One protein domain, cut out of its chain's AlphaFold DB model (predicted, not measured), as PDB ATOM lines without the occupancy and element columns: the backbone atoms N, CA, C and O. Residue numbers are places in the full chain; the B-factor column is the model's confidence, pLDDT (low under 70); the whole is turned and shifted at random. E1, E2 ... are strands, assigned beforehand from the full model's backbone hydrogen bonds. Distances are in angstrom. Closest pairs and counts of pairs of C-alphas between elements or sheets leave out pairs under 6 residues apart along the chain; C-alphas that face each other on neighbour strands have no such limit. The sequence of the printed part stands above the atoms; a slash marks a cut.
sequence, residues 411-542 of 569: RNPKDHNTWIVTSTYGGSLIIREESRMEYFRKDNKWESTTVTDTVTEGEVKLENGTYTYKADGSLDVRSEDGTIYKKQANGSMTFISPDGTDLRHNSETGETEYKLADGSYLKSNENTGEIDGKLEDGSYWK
ATOM      1  N   ARG A 411     530.812 376.554 556.355       93.81
ATOM      2  CA  ARG A 411     531.781 376.414 557.445       93.81
ATOM      3  C   ARG A 411     531.077 375.927 558.712       93.81
ATOM      4  O   ARG A 411     530.000 376.419 559.054       93.81
ATOM      5  N   ASN A 412     531.666 374.971 559.425       92.88
ATOM      6  CA  ASN A 412     531.104 374.494 560.682       92.88
ATOM      7  C   ASN A 412     531.201 375.614 561.739       92.88
ATOM      8  O   ASN A 412     532.292 376.111 562.015       92.88
ATOM      9  N   PRO A 413     530.087 376.019 562.376       88.44
ATOM     10  CA  PRO A 413     530.089 377.132 563.325       88.44
ATOM     11  C   PRO A 413     530.849 376.839 564.625       88.44
ATOM     12  O   PRO A 413     531.129 377.764 565.384       88.44
ATOM     13  N   LYS A 414     531.135 375.565 564.926       93.19
ATOM     14  CA  LYS A 414     531.869 375.151 566.132       93.19
ATOM     15  C   LYS A 414     533.345 374.872 565.871       93.19
ATOM     16  O   LYS A 414     534.115 374.826 566.824       93.19
ATOM     17  N   ASP A 415     533.713 374.661 564.614       93.31
ATOM     18  CA  ASP A 415     535.064 374.303 564.207       93.31
ATOM     19  C   ASP A 415     535.382 374.951 562.858       93.31
ATOM     20  O   ASP A 415     534.929 374.501 561.808       93.31
ATOM     21  N   HIS A 416     536.174 376.022 562.893       88.88
ATOM     22  CA  HIS A 416     536.530 376.793 561.704       88.88
ATOM     23  C   HIS A 416     537.397 376.014 560.698       88.88
ATOM     24  O   HIS A 416     537.505 376.452 559.550       88.88
ATOM     25  N   ASN A 417     537.968 374.871 561.089       91.12
ATOM     26  CA  ASN A 417     538.745 374.001 560.200       91.12
ATOM     27  C   ASN A 417     537.895 372.889 559.573       91.12
ATOM     28  O   ASN A 417     538.404 372.084 558.797       91.12
ATOM     29  N   THR A 418     536.601 372.852 559.899       94.69
ATOM     30  CA  THR A 418     535.653 371.891 559.354       94.69
ATOM     31  C   THR A 418     534.654 372.588 558.433       94.69
ATOM     32  O   THR A 418     534.043 373.604 558.771       94.69
ATOM     33  N   TRP A 419     534.422 371.981 557.282       96.31
ATOM     34  CA  TRP A 419     533.366 372.303 556.341       96.31
ATOM     35  C   TRP A 419     532.324 371.195 556.320       96.31
ATOM     36  O   TRP A 419     532.635 370.014 556.460       96.31
ATOM     37  N   ILE A 420     531.072 371.588 556.132       97.06
ATOM     38  CA  ILE A 420     529.941 370.681 555.985       97.06
ATOM     39  C   ILE A 420     529.402 370.873 554.577       97.06
ATOM     40  O   ILE A 420     528.927 371.955 554.237       97.06
ATOM     41  N   VAL A 421     529.469 369.824 553.768       97.50
ATOM     42  CA  VAL A 421     528.846 369.776 552.448       97.50
ATOM     43  C   VAL A 421     527.522 369.046 552.585       97.50
ATOM     44  O   VAL A 421     527.461 367.977 553.173       97.50
ATOM     45  N   THR A 422     526.451 369.604 552.052       97.50
ATOM     46  CA  THR A 422     525.113 369.007 552.023       97.50
ATOM     47  C   THR A 422     524.625 368.954 550.589       97.50
ATOM     48  O   THR A 422     525.014 369.791 549.777       97.50
ATOM     49  N   SER A 423     523.781 367.975 550.277       97.25
ATOM     50  CA  SER A 423     523.130 367.882 548.973       97.25
ATOM     51  C   SER A 423     521.631 368.102 549.090       97.25
ATOM     52  O   SER A 423     521.000 367.676 550.061       97.25
ATOM     53  N   THR A 424     521.047 368.718 548.068       96.62
ATOM     54  CA  THR A 424     519.593 368.814 547.884       96.62
ATOM     55  C   THR A 424     518.929 367.441 547.722       96.62
ATOM     56  O   THR A 424     517.782 367.281 548.132       96.62
ATOM     57  N   TYR A 425     519.662 366.427 547.244       96.56
ATOM     58  CA  TYR A 425     519.218 365.025 547.191       96.56
ATOM     59  C   TYR A 425     519.385 364.280 548.532       96.56
ATOM     60  O   TYR A 425     518.958 363.132 548.682       96.56
ATOM     61  N   GLY A 426     519.976 364.936 549.535       97.19
ATOM     62  CA  GLY A 426     520.155 364.425 550.889       97.19
ATOM     63  C   GLY A 426     521.577 363.967 551.215       97.19
ATOM     64  O   GLY A 426     522.441 363.812 550.353       97.19
ATOM     65  N   GLY A 427     521.811 363.739 552.508       97.19
ATOM     66  CA  GLY A 427     523.133 363.421 553.044       97.19
ATOM     67  C   GLY A 427     523.990 364.658 553.336       97.19
ATOM     68  O   GLY A 427     523.620 365.798 553.040       97.19
ATOM     69  N   SER A 428     525.135 364.415 553.962       97.25
ATOM     70  CA  SER A 428     526.160 365.405 554.259       97.25
ATOM     71  C   SER A 428     527.559 364.785 554.303       97.25
ATOM     72  O   SER A 428     527.729 363.696 554.856       97.25
ATOM     73  N   LEU A 429     528.556 365.525 553.822       97.62
ATOM     74  CA  LEU A 429     529.975 365.275 554.070       97.62
ATOM     75  C   LEU A 429     530.513 366.274 555.087       97.62
ATOM     76  O   LEU A 429     530.113 367.437 555.125       97.62
ATOM     77  N   ILE A 430     531.469 365.813 555.873       97.12
ATOM     78  CA  ILE A 430     532.320 366.606 556.738       97.12
ATOM     79  C   ILE A 430     533.706 366.576 556.102       97.12
ATOM     80  O   ILE A 430     534.264 365.501 555.892       97.12
ATOM     81  N   ILE A 431     534.242 367.749 555.785       96.31
ATOM     82  CA  ILE A 431     535.596 367.926 555.259       96.31
ATOM     83  C   ILE A 431     536.369 368.708 556.310       96.31
ATOM     84  O   ILE A 431     535.994 369.836 556.619       96.31
ATOM     85  N   ARG A 432     537.424 368.131 556.875       95.56
ATOM     86  CA  ARG A 432     538.256 368.797 557.880       95.56
ATOM     87  C   ARG A 432     539.728 368.702 557.526       95.56
ATOM     88  O   ARG A 432     540.166 367.710 556.947       95.56
ATOM     89  N   GLU A 433     540.477 369.730 557.885       93.88
ATOM     90  CA  GLU A 433     541.935 369.713 557.804       93.88
ATOM     91  C   GLU A 433     542.508 369.198 559.125       93.88
ATOM     92  O   GLU A 433     542.257 369.758 560.194       93.88
ATOM     93  N   GLU A 434     543.274 368.115 559.054       93.25
ATOM     94  CA  GLU A 434     544.005 367.555 560.181       93.25
ATOM     95  C   GLU A 434     545.497 367.784 559.957       93.25
ATOM     96  O   GLU A 434     546.078 367.297 558.992       93.25
ATOM     97  N   SER A 435     546.136 368.531 560.854       92.19
ATOM     98  CA  SER A 435     547.586 368.715 560.823       92.19
ATOM     99  C   SER A 435     548.259 367.788 561.828       92.19
ATOM    100  O   SER A 435     547.931 367.799 563.018       92.19
ATOM    101  N   ARG A 436     549.257 367.031 561.376       93.50
ATOM    102  CA  ARG A 436     550.149 366.236 562.229       93.50
ATOM    103  C   ARG A 436     551.603 366.649 562.031       93.50
ATOM    104  O   ARG A 436     552.008 367.084 560.959       93.50
ATOM    105  N   MET A 437     552.406 366.507 563.080       94.75
ATOM    106  CA  MET A 437     553.855 366.688 562.988       94.75
ATOM    107  C   MET A 437     554.493 365.353 562.612       94.75
ATOM    108  O   MET A 437     554.393 364.387 563.369       94.75
ATOM    109  N   GLU A 438     555.172 365.302 561.473       96.88
ATOM    110  CA  GLU A 438     555.982 364.155 561.075       96.88
ATOM    111  C   GLU A 438     557.452 364.433 561.371       96.88
ATOM    112  O   GLU A 438     557.985 365.492 561.038       96.88
ATOM    113  N   TYR A 439     558.110 363.471 562.018       95.69
ATOM    114  CA  TYR A 439     559.529 363.542 562.348       95.69
ATOM    115  C   TYR A 439     560.303 362.602 561.437       95.69
ATOM    116  O   TYR A 439     560.009 361.409 561.370       95.69
ATOM    117  N   PHE A 440     561.327 363.124 560.779       95.88
ATOM    118  CA  PHE A 440     562.215 362.342 559.930       95.88
ATOM    119  C   PHE A 440     563.669 362.672 560.248       95.88
ATOM    120  O   PHE A 440     563.986 363.642 560.941       95.88
ATOM    121  N   ARG A 441     564.576 361.811 559.788       95.56
ATOM    122  CA  ARG A 441     566.003 361.949 560.057       95.56
ATOM    123  C   ARG A 441     566.732 362.337 558.779       95.56
ATOM    124  O   ARG A 441     566.711 361.576 557.817       95.56
ATOM    125  N   LYS A 442     567.410 363.483 558.804       96.38
ATOM    126  CA  LYS A 442     568.270 363.980 557.724       96.38
ATOM    127  C   LYS A 442     569.649 364.273 558.304       96.38
ATOM    128  O   LYS A 442     569.754 364.918 559.342       96.38
ATOM    129  N   ASP A 443     570.699 363.701 557.717       96.00
ATOM    130  CA  ASP A 443     572.091 363.865 558.175       96.00
ATOM    131  C   ASP A 443     572.290 363.597 559.677       96.00
ATOM    132  O   ASP A 443     572.924 364.353 560.411       96.00
ATOM    133  N   ASN A 444     571.698 362.501 560.164       95.25
ATOM    134  CA  ASN A 444     571.663 362.118 561.579       95.25
ATOM    135  C   ASN A 444     570.951 363.089 562.538       95.25
ATOM    136  O   ASN A 444     570.841 362.752 563.722       95.25
ATOM    137  N   LYS A 445     570.405 364.208 562.060       96.19
ATOM    138  CA  LYS A 445     569.605 365.160 562.832       96.19
ATOM    139  C   LYS A 445     568.115 364.844 562.686       96.19
ATOM    140  O   LYS A 445     567.660 364.430 561.623       96.19
ATOM    141  N   TRP A 446     567.365 365.008 563.774       96.69
ATOM    142  CA  TRP A 446     565.906 364.977 563.722       96.69
ATOM    143  C   TRP A 446     565.396 366.299 563.159       96.69
ATOM    144  O   TRP A 446     565.721 367.366 563.684       96.69
ATOM    145  N   GLU A 447     564.601 366.206 562.108       98.00
ATOM    146  CA  GLU A 447     563.836 367.303 561.533       98.00
ATOM    147  C   GLU A 447     562.347 366.988 561.687       98.00
ATOM    148  O   GLU A 447     561.954 365.831 561.863       98.00
ATOM    149  N   SER A 448     561.520 368.029 561.682       96.19
ATOM    150  CA  SER A 448     560.071 367.889 561.771       96.19
ATOM    151  C   SER A 448     559.407 368.715 560.685       96.19
ATOM    152  O   SER A 448     559.807 369.859 560.469       96.19
ATOM    153  N   THR A 449     558.370 368.170 560.065       96.44
ATOM    154  CA  THR A 449     557.501 368.886 559.131       96.44
ATOM    155  C   THR A 449     556.052 368.788 559.599       96.44
ATOM    156  O   THR A 449     555.652 367.777 560.175       96.44
ATOM    157  N   THR A 450     555.266 369.844 559.397       96.12
ATOM    158  CA  THR A 450     553.812 369.777 559.579       96.12
ATOM    159  C   THR A 450     553.223 369.224 558.290       96.12
ATOM    160  O   THR A 450     553.414 369.813 557.229       96.12
ATOM    161  N   VAL A 451     552.528 368.099 558.377       94.25
ATOM    162  CA  VAL A 451     551.739 367.544 557.276       94.25
ATOM    163  C   VAL A 451     550.282 367.862 557.560       94.25
ATOM    164  O   VAL A 451     549.797 367.564 558.650       94.25
ATOM    165  N   THR A 452     549.611 368.501 556.607       91.81
ATOM    166  CA  THR A 452     548.169 368.752 556.667       91.81
ATOM    167  C   THR A 452     547.484 367.799 555.708       91.81
ATOM    168  O   THR A 452     547.749 367.829 554.507       91.81
ATOM    169  N   ASP A 453     546.609 366.960 556.244       92.25
ATOM    170  CA  ASP A 453     545.775 366.042 555.489       92.25
ATOM    171  C   ASP A 453     544.332 366.545 555.493       92.25
ATOM    172  O   ASP A 453     543.837 367.091 556.480       92.25
ATOM    173  N   THR A 454     543.625 366.334 554.389       93.94
ATOM    174  CA  THR A 454     542.187 366.592 554.320       93.94
ATOM    175  C   THR A 454     541.440 365.293 554.585       93.94
ATOM    176  O   THR A 454     541.506 364.356 553.788       93.94
ATOM    177  N   VAL A 455     540.694 365.238 555.684       95.38
ATOM    178  CA  VAL A 455     539.823 364.108 556.011       95.38
ATOM    179  C   VAL A 455     538.413 364.424 555.535       95.38
ATOM    180  O   VAL A 455     537.830 365.437 555.918       95.38
ATOM    181  N   THR A 456     537.867 363.548 554.693       96.69
ATOM    182  CA  THR A 456     536.483 363.629 554.216       96.69
ATOM    183  C   THR A 456     535.711 362.420 554.726       96.69
ATOM    184  O   THR A 456     536.105 361.284 554.476       96.69
ATOM    185  N   GLU A 457     534.606 362.648 555.428       97.31
ATOM    186  CA  GLU A 457     533.753 361.582 555.958       97.31
ATOM    187  C   GLU A 457     532.269 361.932 555.822       97.31
ATOM    188  O   GLU A 457     531.882 363.093 555.898       97.31
ATOM    189  N   GLY A 458     531.418 360.928 555.638       97.75
ATOM    190  CA  GLY A 458     529.971 361.093 555.542       97.75
ATOM    191  C   GLY A 458     529.381 360.446 554.296       97.75
ATOM    192  O   GLY A 458     530.045 359.708 553.575       97.75
ATOM    193  N   GLU A 459     528.108 360.721 554.049       97.94
ATOM    194  CA  GLU A 459     527.368 360.211 552.896       97.94
ATOM    195  C   GLU A 459     526.699 361.386 552.198       97.94
ATOM    196  O   GLU A 459     525.978 362.135 552.847       97.94
ATOM    197  N   VAL A 460     526.887 361.535 550.891       97.69
ATOM    198  CA  VAL A 460     526.172 362.517 550.073       97.69
ATOM    199  C   VAL A 460     525.461 361.821 548.927       97.69
ATOM    200  O   VAL A 460     526.016 360.934 548.278       97.69
ATOM    201  N   LYS A 461     524.215 362.213 548.679       97.50
ATOM    202  CA  LYS A 461     523.450 361.759 547.520       97.50
ATOM    203  C   LYS A 461     523.544 362.808 546.432       97.50
ATOM    204  O   LYS A 461     523.385 363.989 546.712       97.50
ATOM    205  N   LEU A 462     523.803 362.384 545.214       96.38
ATOM    206  CA  LEU A 462     523.731 363.193 544.006       96.38
ATOM    207  C   LEU A 462     522.656 362.588 543.102       96.38
ATOM    208  O   LEU A 462     522.150 361.502 543.385       96.38
ATOM    209  N   GLU A 463     522.338 363.269 542.007       95.94
ATOM    210  CA  GLU A 463     521.370 362.777 541.019       95.94
ATOM    211  C   GLU A 463     521.742 361.387 540.481       95.94
ATOM    212  O   GLU A 463     520.879 360.560 540.239       95.94
ATOM    213  N   ASN A 464     523.036 361.092 540.337       96.00
ATOM    214  CA  ASN A 464     523.512 359.842 539.747       96.00
ATOM    215  C   ASN A 464     523.815 358.729 540.765       96.00
ATOM    216  O   ASN A 464     524.205 357.633 540.350       96.00
ATOM    217  N   GLY A 465     523.685 358.973 542.074       97.19
ATOM    218  CA  GLY A 465     524.008 357.962 543.077       97.19
ATOM    219  C   GLY A 465     524.321 358.473 544.480       97.19
ATOM    220  O   GLY A 465     524.270 359.656 544.795       97.19
ATOM    221  N   THR A 466     524.663 357.536 545.358       98.12
ATOM    222  CA  THR A 466     525.093 357.795 546.737       98.12
ATOM    223  C   THR A 466     526.597 357.587 546.869       98.12
ATOM    224  O   THR A 466     527.111 356.533 546.495       98.12
ATOM    225  N   TYR A 467     527.284 358.565 547.453       98.00
ATOM    226  CA  TYR A 467     528.726 358.584 547.683       98.00
ATOM    227  C   TYR A 467     528.987 358.591 549.185       98.00
ATOM    228  O   TYR A 467     528.590 359.517 549.886       98.00
ATOM    229  N   THR A 468     529.651 357.558 549.691       98.06
ATOM    230  CA  THR A 468     530.003 357.415 551.106       98.06
ATOM    231  C   THR A 468     531.511 357.493 551.265       98.06
ATOM    232  O   THR A 468     532.228 356.586 550.848       98.06
ATOM    233  N   TYR A 469     531.985 358.560 551.895       97.62
ATOM    234  CA  TYR A 469     533.379 358.742 552.270       97.62
ATOM    235  C   TYR A 469     533.564 358.292 553.716       97.62
ATOM    236  O   TYR A 469     532.791 358.665 554.603       97.62
ATOM    237  N   LYS A 470     534.584 357.483 553.975       96.94
ATOM    238  CA  LYS A 470     534.932 357.054 555.330       96.94
ATOM    239  C   LYS A 470     536.179 357.791 555.803       96.94
ATOM    240  O   LYS A 470     537.042 358.142 555.005       96.94
ATOM    241  N   ALA A 471     536.298 357.948 557.118       94.69
ATOM    242  CA  ALA A 471     537.421 358.639 557.752       94.69
ATOM    243  C   ALA A 471     538.799 358.027 557.429       94.69
ATOM    244  O   ALA A 471     539.806 358.717 557.510       94.69
ATOM    245  N   ASP A 472     538.853 356.744 557.052       94.94
ATOM    246  CA  ASP A 472     540.086 356.069 556.630       94.94
ATOM    247  C   ASP A 472     540.511 356.403 555.187       94.94
ATOM    248  O   ASP A 472     541.516 355.885 554.710       94.94
ATOM    249  N   GLY A 473     539.757 357.250 554.478       94.56
ATOM    250  CA  GLY A 473     539.987 357.594 553.075       94.56
ATOM    251  C   GLY A 473     539.344 356.625 552.078       94.56
ATOM    252  O   GLY A 473     539.480 356.823 550.870       94.56
ATOM    253  N   SER A 474     538.633 355.589 552.542       97.00
ATOM    254  CA  SER A 474     537.857 354.723 551.652       97.00
ATOM    255  C   SER A 474     536.597 355.420 551.124       97.00
ATOM    256  O   SER A 474     535.997 356.273 551.780       97.00
ATOM    257  N   LEU A 475     536.187 355.032 549.917       97.62
ATOM    258  CA  LEU A 475     535.036 355.568 549.198       97.62
ATOM    259  C   LEU A 475     534.155 354.410 548.727       97.62
ATOM    260  O   LEU A 475     534.637 353.518 548.039       97.62
ATOM    261  N   ASP A 476     532.867 354.453 549.049       98.06
ATOM    262  CA  ASP A 476     531.850 353.563 548.489       98.06
ATOM    263  C   ASP A 476     530.843 354.395 547.682       98.06
ATOM    264  O   ASP A 476     530.179 355.277 548.221       98.06
ATOM    265  N   VAL A 477     530.699 354.100 546.395       97.94
ATOM    266  CA  VAL A 477     529.741 354.730 545.483       97.94
ATOM    267  C   VAL A 477     528.722 353.694 545.036       97.94
ATOM    268  O   VAL A 477     529.076 352.565 544.685       97.94
ATOM    269  N   ARG A 478     527.449 354.078 545.049       98.06
ATOM    270  CA  ARG A 478     526.347 353.300 544.481       98.06
ATOM    271  C   ARG A 478     525.554 354.185 543.543       98.06
ATOM    272  O   ARG A 478     524.871 355.095 544.007       98.06
ATOM    273  N   SER A 479     525.667 353.920 542.255       97.50
ATOM    274  CA  SER A 479     524.941 354.650 541.226       97.50
ATOM    275  C   SER A 479     523.484 354.197 541.140       97.50
ATOM    276  O   SER A 479     523.137 353.100 541.588       97.50
ATOM    277  N   GLU A 480     522.617 355.037 540.573       96.44
ATOM    278  CA  GLU A 480     521.195 354.704 540.393       96.44
ATOM    279  C   GLU A 480     520.963 353.517 539.447       96.44
ATOM    280  O   GLU A 480     520.005 352.763 539.621       96.44
ATOM    281  N   ASP A 481     521.865 353.303 538.486       96.88
ATOM    282  CA  ASP A 481     521.831 352.170 537.555       96.88
ATOM    283  C   ASP A 481     522.187 350.822 538.213       96.88
ATOM    284  O   ASP A 481     522.073 349.777 537.578       96.88
ATOM    285  N   GLY A 482     522.590 350.829 539.489       97.19
ATOM    286  CA  GLY A 482     523.032 349.650 540.229       97.19
ATOM    287  C   GLY A 482     524.544 349.417 540.201       97.19
ATOM    288  O   GLY A 482     525.005 348.476 540.849       97.19
ATOM    289  N   THR A 483     525.319 350.268 539.519       97.62
ATOM    290  CA  THR A 483     526.784 350.220 539.545       97.62
ATOM    291  C   THR A 483     527.297 350.459 540.964       97.62
ATOM    292  O   THR A 483     526.845 351.361 541.675       97.62
ATOM    293  N   ILE A 484     528.275 349.661 541.386       97.94
ATOM    294  CA  ILE A 484     528.950 349.799 542.675       97.94
ATOM    295  C   ILE A 484     530.428 350.044 542.414       97.94
ATOM    296  O   ILE A 484     531.098 349.208 541.820       97.94
ATOM    297  N   TYR A 485     530.959 351.141 542.936       97.81
ATOM    298  CA  TYR A 485     532.395 351.385 542.979       97.81
ATOM    299  C   TYR A 485     532.849 351.475 544.431       97.81
ATOM    300  O   TYR A 485     532.208 352.120 545.253       97.81
ATOM    301  N   LYS A 486     533.948 350.813 544.769       98.06
ATOM    302  CA  LYS A 486     534.562 350.864 546.091       98.06
ATOM    303  C   LYS A 486     536.047 351.100 545.938       98.06
ATOM    304  O   LYS A 486     536.702 350.377 545.198       98.06
ATOM    305  N   LYS A 487     536.583 352.045 546.694       97.62
ATOM    306  CA  LYS A 487     538.015 352.288 546.845       97.62
ATOM    307  C   LYS A 487     538.371 352.159 548.317       97.62
ATOM    308  O   LYS A 487     537.750 352.795 549.161       97.62
ATOM    309  N   GLN A 488     539.342 351.321 548.633       97.88
ATOM    310  CA  GLN A 488     539.859 351.131 549.983       97.88
ATOM    311  C   GLN A 488     540.963 352.153 550.283       97.88
ATOM    312  O   GLN A 488     541.576 352.708 549.372       97.88
ATOM    313  N   ALA A 489     541.251 352.362 551.570       95.88
ATOM    314  CA  ALA A 489     542.296 353.275 552.038       95.88
ATOM    315  C   ALA A 489     543.695 352.949 551.478       95.88
ATOM    316  O   ALA A 489     544.493 353.846 551.225       95.88
ATOM    317  N   ASN A 490     543.986 351.666 551.240       95.19
ATOM    318  CA  ASN A 490     545.260 351.215 550.672       95.19
ATOM    319  C   ASN A 490     545.369 351.435 549.149       95.19
ATOM    320  O   ASN A 490     546.397 351.099 548.567       95.19
ATOM    321  N   GLY A 491     544.330 351.963 548.492       95.50
ATOM    322  CA  GLY A 491     544.274 352.169 547.042       95.50
ATOM    323  C   GLY A 491     543.624 351.028 546.255       95.50
ATOM    324  O   GLY A 491     543.326 351.214 545.079       95.50
ATOM    325  N   SER A 492     543.332 349.885 546.884       97.12
ATOM    326  CA  SER A 492     542.632 348.781 546.220       97.12
ATOM    327  C   SER A 492     541.226 349.211 545.809       97.12
ATOM    328  O   SER A 492     540.544 349.913 546.558       97.12
ATOM    329  N   MET A 493     540.759 348.772 544.643       97.94
ATOM    330  CA  MET A 493     539.452 349.145 544.106       97.94
ATOM    331  C   MET A 493     538.621 347.943 543.662       97.94
ATOM    332  O   MET A 493     539.128 346.867 543.353       97.94
ATOM    333  N   THR A 494     537.306 348.121 543.665       98.06
ATOM    334  CA  THR A 494     536.316 347.179 543.140       98.06
ATOM    335  C   THR A 494     535.262 347.969 542.385       98.06
ATOM    336  O   THR A 494     534.717 348.930 542.918       98.06
ATOM    337  N   PHE A 495     534.949 347.556 541.168       97.88
ATOM    338  CA  PHE A 495     533.904 348.122 540.334       97.88
ATOM    339  C   PHE A 495     533.002 346.986 539.865       97.88
ATOM    340  O   PHE A 495     533.486 346.007 539.314       97.88
ATOM    341  N   ILE A 496     531.701 347.105 540.100       98.00
ATOM    342  CA  ILE A 496     530.696 346.127 539.692       98.00
ATOM    343  C   ILE A 496     529.652 346.879 538.879       98.00
ATOM    344  O   ILE A 496     528.950 347.720 539.438       98.00
ATOM    345  N   SER A 497     529.557 346.603 537.584       97.38
ATOM    346  CA  SER A 497     528.543 347.202 536.710       97.38
ATOM    347  C   SER A 497     527.178 346.518 536.861       97.38
ATOM    348  O   SER A 497     527.080 345.432 537.444       97.38
ATOM    349  N   PRO A 498     526.098 347.113 536.317       97.69
ATOM    350  CA  PRO A 498     524.737 346.603 536.492       97.69
ATOM    351  C   PRO A 498     524.503 345.227 535.857       97.69
ATOM    352  O   PRO A 498     523.618 344.486 536.282       97.69
ATOM    353  N   ASP A 499     525.295 344.871 534.843       97.12
ATOM    354  CA  ASP A 499     525.269 343.563 534.183       97.12
ATOM    355  C   ASP A 499     525.938 342.448 535.010       97.12
ATOM    356  O   ASP A 499     525.818 341.274 534.663       97.12
ATOM    357  N   GLY A 500     526.610 342.793 536.115       97.50
ATOM    358  CA  GLY A 500     527.348 341.866 536.967       97.50
ATOM    359  C   GLY A 500     528.822 341.686 536.596       97.50
ATOM    360  O   GLY A 500     529.485 340.857 537.224       97.50
ATOM    361  N   THR A 501     529.345 342.436 535.621       96.69
ATOM    362  CA  THR A 501     530.789 342.495 535.358       96.69
ATOM    363  C   THR A 501     531.507 343.130 536.560       96.69
ATOM    364  O   THR A 501     531.058 344.134 537.105       96.69
ATOM    365  N   ASP A 502     532.606 342.519 537.005       97.81
ATOM    366  CA  ASP A 502     533.338 342.819 538.241       97.81
ATOM    367  C   ASP A 502     534.822 343.045 537.919       97.81
ATOM    368  O   ASP A 502     535.503 342.154 537.413       97.81
ATOM    369  N   LEU A 503     535.324 344.244 538.195       97.44
ATOM    370  CA  LEU A 503     536.729 344.618 538.107       97.44
ATOM    371  C   LEU A 503     537.262 344.834 539.523       97.44
ATOM    372  O   LEU A 503     536.751 345.667 540.267       97.44
ATOM    373  N   ARG A 504     538.344 344.153 539.881       98.12
ATOM    374  CA  ARG A 504     539.033 344.307 541.162       98.12
ATOM    375  C   ARG A 504     540.494 344.602 540.917       98.12
ATOM    376  O   ARG A 504     541.115 343.938 540.101       98.12
ATOM    377  N   HIS A 505     541.050 345.539 541.665       97.50
ATOM    378  CA  HIS A 505     542.482 345.799 541.691       97.50
ATOM    379  C   HIS A 505     542.951 345.847 543.143       97.50
ATOM    380  O   HIS A 505     542.344 346.523 543.976       97.50
ATOM    381  N   ASN A 506     544.010 345.108 543.451       97.69
ATOM    382  CA  ASN A 506     544.648 345.077 544.753       97.69
ATOM    383  C   ASN A 506     546.011 345.766 544.655       97.69
ATOM    384  O   ASN A 506     546.977 345.171 544.184       97.69
ATOM    385  N   SER A 507     546.083 346.990 545.167       94.94
ATOM    386  CA  SER A 507     547.264 347.859 545.113       94.94
ATOM    387  C   SER A 507     548.469 347.344 545.908       94.94
ATOM    388  O   SER A 507     549.599 347.744 545.648       94.94
ATOM    389  N   GLU A 508     548.266 346.461 546.889       96.00
ATOM    390  CA  GLU A 508     549.365 345.891 547.682       96.00
ATOM    391  C   GLU A 508     550.067 344.753 546.939       96.00
ATOM    392  O   GLU A 508     551.278 344.566 547.055       96.00
ATOM    393  N   THR A 509     549.291 343.969 546.192       96.88
ATOM    394  CA  THR A 509     549.779 342.783 545.470       96.88
ATOM    395  C   THR A 509     550.020 343.043 543.989       96.88
ATOM    396  O   THR A 509     550.701 342.245 543.341       96.88
ATOM    397  N   GLY A 510     549.471 344.137 543.458       95.12
ATOM    398  CA  GLY A 510     549.452 344.458 542.039       95.12
ATOM    399  C   GLY A 510     548.535 343.561 541.203       95.12
ATOM    400  O   GLY A 510     548.631 343.537 539.976       95.12
ATOM    401  N   GLU A 511     547.678 342.764 541.853       97.44
ATOM    402  CA  GLU A 511     546.719 341.895 541.172       97.44
ATOM    403  C   GLU A 511     545.522 342.692 540.655       97.44
ATOM    404  O   GLU A 511     544.883 343.422 541.409       97.44
ATOM    405  N   THR A 512     545.158 342.480 539.393       96.69
ATOM    406  CA  THR A 512     543.928 342.992 538.788       96.69
ATOM    407  C   THR A 512     543.113 341.825 538.244       96.69
ATOM    408  O   THR A 512     543.644 340.991 537.523       96.69
ATOM    409  N   GLU A 513     541.832 341.733 538.581       97.56
ATOM    410  CA  GLU A 513     540.895 340.727 538.080       97.56
ATOM    411  C   GLU A 513     539.727 341.431 537.390       97.56
ATOM    412  O   GLU A 513     539.057 342.263 537.988       97.56
ATOM    413  N   TYR A 514     539.473 341.087 536.134       96.69
ATOM    414  CA  TYR A 514     538.322 341.514 535.356       96.69
ATOM    415  C   TYR A 514     537.470 340.292 535.036       96.69
ATOM    416  O   TYR A 514     537.915 339.398 534.319       96.69
ATOM    417  N   LYS A 515     536.257 340.232 535.574       97.69
ATOM    418  CA  LYS A 515     535.338 339.105 535.446       97.69
ATOM    419  C   LYS A 515     534.041 339.564 534.800       97.69
ATOM    420  O   LYS A 515     533.353 340.416 535.344       97.69
ATOM    421  N   LEU A 516     533.688 338.972 533.668       95.88
ATOM    422  CA  LEU A 516     532.448 339.267 532.957       95.88
ATOM    423  C   LEU A 516     531.249 338.548 533.596       95.88
ATOM    424  O   LEU A 516     531.396 337.564 534.330       95.88
ATOM    425  N   ALA A 517     530.045 339.018 533.267       96.56
ATOM    426  CA  ALA A 517     528.778 338.450 533.736       96.56
ATOM    427  C   ALA A 517     528.589 336.955 533.394       96.56
ATOM    428  O   ALA A 517     527.933 336.218 534.133       96.56
ATOM    429  N   ASP A 518     529.188 336.483 532.297       95.94
ATOM    430  CA  ASP A 518     529.164 335.078 531.865       95.94
ATOM    431  C   ASP A 518     530.101 334.159 532.685       95.94
ATOM    432  O   ASP A 518     530.101 332.937 532.522       95.94
ATOM    433  N   GLY A 519     530.887 334.734 533.602       96.62
ATOM    434  CA  GLY A 519     531.843 334.031 534.452       96.62
ATOM    435  C   GLY A 519     533.223 333.806 533.828       96.62
ATOM    436  O   GLY A 519     534.073 333.189 534.484       96.62
ATOM    437  N   SER A 520     533.458 334.289 532.605       95.69
ATOM    438  CA  SER A 520     534.797 334.437 532.039       95.69
ATOM    439  C   SER A 520     535.577 335.518 532.796       95.69
ATOM    440  O   SER A 520     534.992 336.421 533.398       95.69
ATOM    441  N   TYR A 521     536.903 335.393 532.845       96.62
ATOM    442  CA  TYR A 521     537.744 336.360 533.543       96.62
ATOM    443  C   TYR A 521     539.138 336.487 532.937       96.62
ATOM    444  O   TYR A 521     539.641 335.579 532.271       96.62
ATOM    445  N   LEU A 522     539.772 337.612 533.242       94.56
ATOM    446  CA  LEU A 522     541.180 337.900 533.043       94.56
ATOM    447  C   LEU A 522     541.750 338.387 534.376       94.56
ATOM    448  O   LEU A 522     541.256 339.354 534.940       94.56
ATOM    449  N   LYS A 523     542.788 337.731 534.876       96.75
ATOM    450  CA  LYS A 523     543.540 338.132 536.057       96.75
ATOM    451  C   LYS A 523     544.973 338.435 535.641       96.75
ATOM    452  O   LYS A 523     545.599 337.599 535.002       96.75
ATOM    453  N   SER A 524     545.498 339.593 536.000       94.75
ATOM    454  CA  SER A 524     546.897 339.970 535.812       94.75
ATOM    455  C   SER A 524     547.539 340.327 537.148       94.75
ATOM    456  O   SER A 524     546.849 340.661 538.108       94.75
ATOM    457  N   ASN A 525     548.862 340.243 537.229       95.81
ATOM    458  CA  ASN A 525     549.633 340.776 538.343       95.81
ATOM    459  C   ASN A 525     550.794 341.607 537.787       95.81
ATOM    460  O   ASN A 525     551.662 341.074 537.098       95.81
ATOM    461  N   GLU A 526     550.809 342.907 538.071       89.69
ATOM    462  CA  GLU A 526     551.827 343.831 537.549       89.69
ATOM    463  C   GLU A 526     553.223 343.584 538.144       89.69
ATOM    464  O   GLU A 526     554.233 343.783 537.470       89.69
ATOM    465  N   ASN A 527     553.292 343.076 539.376       91.25
ATOM    466  CA  ASN A 527     554.547 342.818 540.076       91.25
ATOM    467  C   ASN A 527     555.238 341.545 539.571       91.25
ATOM    468  O   ASN A 527     556.467 341.486 539.496       91.25
ATOM    469  N   THR A 528     554.465 340.508 539.241       93.81
ATOM    470  CA  THR A 528     555.011 339.233 538.747       93.81
ATOM    471  C   THR A 528     555.016 339.140 537.226       93.81
ATOM    472  O   THR A 528     555.815 338.390 536.666       93.81
ATOM    473  N   GLY A 529     554.156 339.905 536.553       90.19
ATOM    474  CA  GLY A 529     553.859 339.740 535.137       90.19
ATOM    475  C   GLY A 529     553.012 338.500 534.845       90.19
ATOM    476  O   GLY A 529     552.941 338.085 533.697       90.19
ATOM    477  N   GLU A 530     552.387 337.848 535.825       93.88
ATOM    478  CA  GLU A 530     551.502 336.711 535.537       93.88
ATOM    479  C   GLU A 530     550.167 337.181 534.942       93.88
ATOM    480  O   GLU A 530     549.594 338.168 535.401       93.88
ATOM    481  N   ILE A 531     549.655 336.456 533.942       93.25
ATOM    482  CA  ILE A 531     548.291 336.601 533.425       93.25
ATOM    483  C   ILE A 531     547.604 335.234 533.366       93.25
ATOM    484  O   ILE A 531     548.075 334.315 532.692       93.25
ATOM    485  N   ASP A 532     546.440 335.144 533.998       95.31
ATOM    486  CA  ASP A 532     545.542 333.995 533.990       95.31
ATOM    487  C   ASP A 532     544.205 334.404 533.362       95.31
ATOM    488  O   ASP A 532     543.647 335.440 533.696       95.31
ATOM    489  N   GLY A 533     543.642 333.590 532.477       94.38
ATOM    490  CA  GLY A 533     542.351 333.872 531.862       94.38
ATOM    491  C   GLY A 533     541.493 332.628 531.709       94.38
ATOM    492  O   GLY A 533     541.987 331.520 531.493       94.38
ATOM    493  N   LYS A 534     540.181 332.822 531.807       96.69
ATOM    494  CA  LYS A 534     539.164 331.804 531.557       96.69
ATOM    495  C   LYS A 534     538.130 332.371 530.598       96.69
ATOM    496  O   LYS A 534     537.581 333.428 530.874       96.69
ATOM    497  N   LEU A 535     537.857 331.676 529.500       92.69
ATOM    498  CA  LEU A 535     536.826 332.073 528.537       92.69
ATOM    499  C   LEU A 535     535.444 331.530 528.940       92.69
ATOM    500  O   LEU A 535     535.331 330.667 529.814       92.69
ATOM    501  N   GLU A 536     534.396 332.015 528.271       93.50
ATOM    502  CA  GLU A 536     532.997 331.599 528.475       93.50
ATOM    503  C   GLU A 536     532.810 330.075 528.337       93.50
ATOM    504  O   GLU A 536     532.091 329.445 529.110       93.50
ATOM    505  N   ASP A 537     533.526 329.448 527.397       94.75
ATOM    506  CA  ASP A 537     533.479 327.999 527.157       94.75
ATOM    507  C   ASP A 537     534.199 327.159 528.232       94.75
ATOM    508  O   ASP A 537     534.224 325.928 528.157       94.75
ATOM    509  N   GLY A 538     534.782 327.815 529.240       94.69
ATOM    510  CA  GLY A 538     535.523 327.194 530.331       94.69
ATOM    511  C   GLY A 538     536.986 326.894 530.016       94.69
ATOM    512  O   GLY A 538     537.687 326.393 530.899       94.69
ATOM    513  N   SER A 539     537.472 327.197 528.809       93.31
ATOM    514  CA  SER A 539     538.893 327.062 528.488       93.31
ATOM    515  C   SER A 539     539.737 328.022 529.330       93.31
ATOM    516  O   SER A 539     539.360 329.169 529.570       93.31
ATOM    517  N   TYR A 540     540.878 327.523 529.809       94.88
ATOM    518  CA  TYR A 540     541.784 328.236 530.707       94.88
ATOM    519  C   TYR A 540     543.144 328.435 530.044       94.88
ATOM    520  O   TYR A 540     543.675 327.518 529.409       94.88
ATOM    521  N   TRP A 541     543.728 329.613 530.223       88.50
ATOM    522  CA  TRP A 541     545.084 329.923 529.798       88.50
ATOM    523  C   TRP A 541     545.830 330.659 530.911       88.50
ATOM    524  O   TRP A 541     545.297 331.567 531.531       88.50
ATOM    525  N   LYS A 542     547.079 330.259 531.151       90.75
ATOM    526  CA  LYS A 542     548.015 330.905 532.079       90.75
ATOM    527  C   LYS A 542     549.288 331.231 531.318       90.75
ATOM    528  O   LYS A 542     549.819 330.360 530.621       90.75
TER     529      LYS A 542
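This is residues 411 to 542 of the 569 residues of an uncharacterized protein of Clostridium sp. (UniProt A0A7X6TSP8). This is one long, flat, single-layer sheet with both faces bare, through which the backbone zigzags strand beside strand from E1 to E12. Near the E1 edge the hairpin of E2 and E3 is much longer than those that follow and reaches out past the short strands as an arm, with residues 441 to 446 sticking out at its tip. The printed part has 132 residues with no named helix and twelve named strands, E1 to E12, whose order across the sheet is their order along the chain, with antiparallel neighbours throughout. The class is all strand, with 84 of the 132 residues in the strands. The whole is only just loose, close to extended, with a radius of gyration of the C-alphas of 20.6 A, and it spans 60 by 53 by 12 A.

Begin with E1, residues 415 to 423, an edge strand that bends by 65 degrees at residue 418. It forms a hairpin with E2, residues 427 to 442; look for N 419 and O 431, 2.7 A apart, and for C-alphas 418 and 432, which face each other at 4.3 A. E3, residues 445 to 462, returns as the antiparallel neighbour of E2, their directions at 166 degrees; N 436 and O 451 are 2.8 A apart, within hydrogen-bond range. E3 bends by 56 degrees at residue 459. Beside its residues 457 to 462 you find E4, residues 465 to 469, with N 460 and O 467 at 2.8 A. Next comes E5, residues 475 to 479, antiparallel to E4 at 174 degrees, with N 466 and O 478 at 2.8 A. E6, residues 484 to 487, pairs with E5 through N 477 and O 485 at 2.7 A, and E7, residues 493 to 496, pairs with E6 through N 486 and O 494 at 2.8 A. E8, residues 502 to 506, follows, with N 495 and O 503 at 2.8 A. E9, residues 511 to 515, has N 513 and O 504 of E8 at 2.8 A. E10, residues 521 to 525, has N 522 and O 514 of E9 at 2.8 A. E11, residues 530 to 534, has O 532 and N 523 of E10 at 2.7 A. The other edge strand, E12, residues 540 to 542, has O 541 and N 533 of E11 at 2.8 A. These twelve strands form a meander, each strand the antiparallel neighbour of the one before. E1 and E4 are apart, and so are E9 and E12.

Find C-alpha 415 at (535.064, 374.303, 564.207), where E1 begins; it measures 20.4 A from first to last C-alpha. E2 runs 45.4 A, from C-alpha 427 at (523.133, 363.421, 553.044) to C-alpha 442 at (568.270, 363.980, 557.724). E3, the longest strand with 18 residues, runs back over 49.6 A. E4 is 13.2 A long, E5 12.9 A, E6 and E7 10.3 A each, E8 13.2 A, E9 13.0 A, E10 13.6 A and E11 13.9 A. E12, 6.9 A long, ends at C-alpha 542, at (548.015, 330.905, 532.079).

The C-alphas farthest apart are those of Lys 445 and Asp 537, at 62.9 A. From edge to edge the strands' lines turn by 28 degrees and the way across the sheet turns by 41 degrees; the sheet is twisted, its C-alphas lying up to 4.9 A off its best plane. Each link between successive strands is tight. The printed part has no cut. The mean pLDDT of the printed part is 95.8, and no printed residue is under 70.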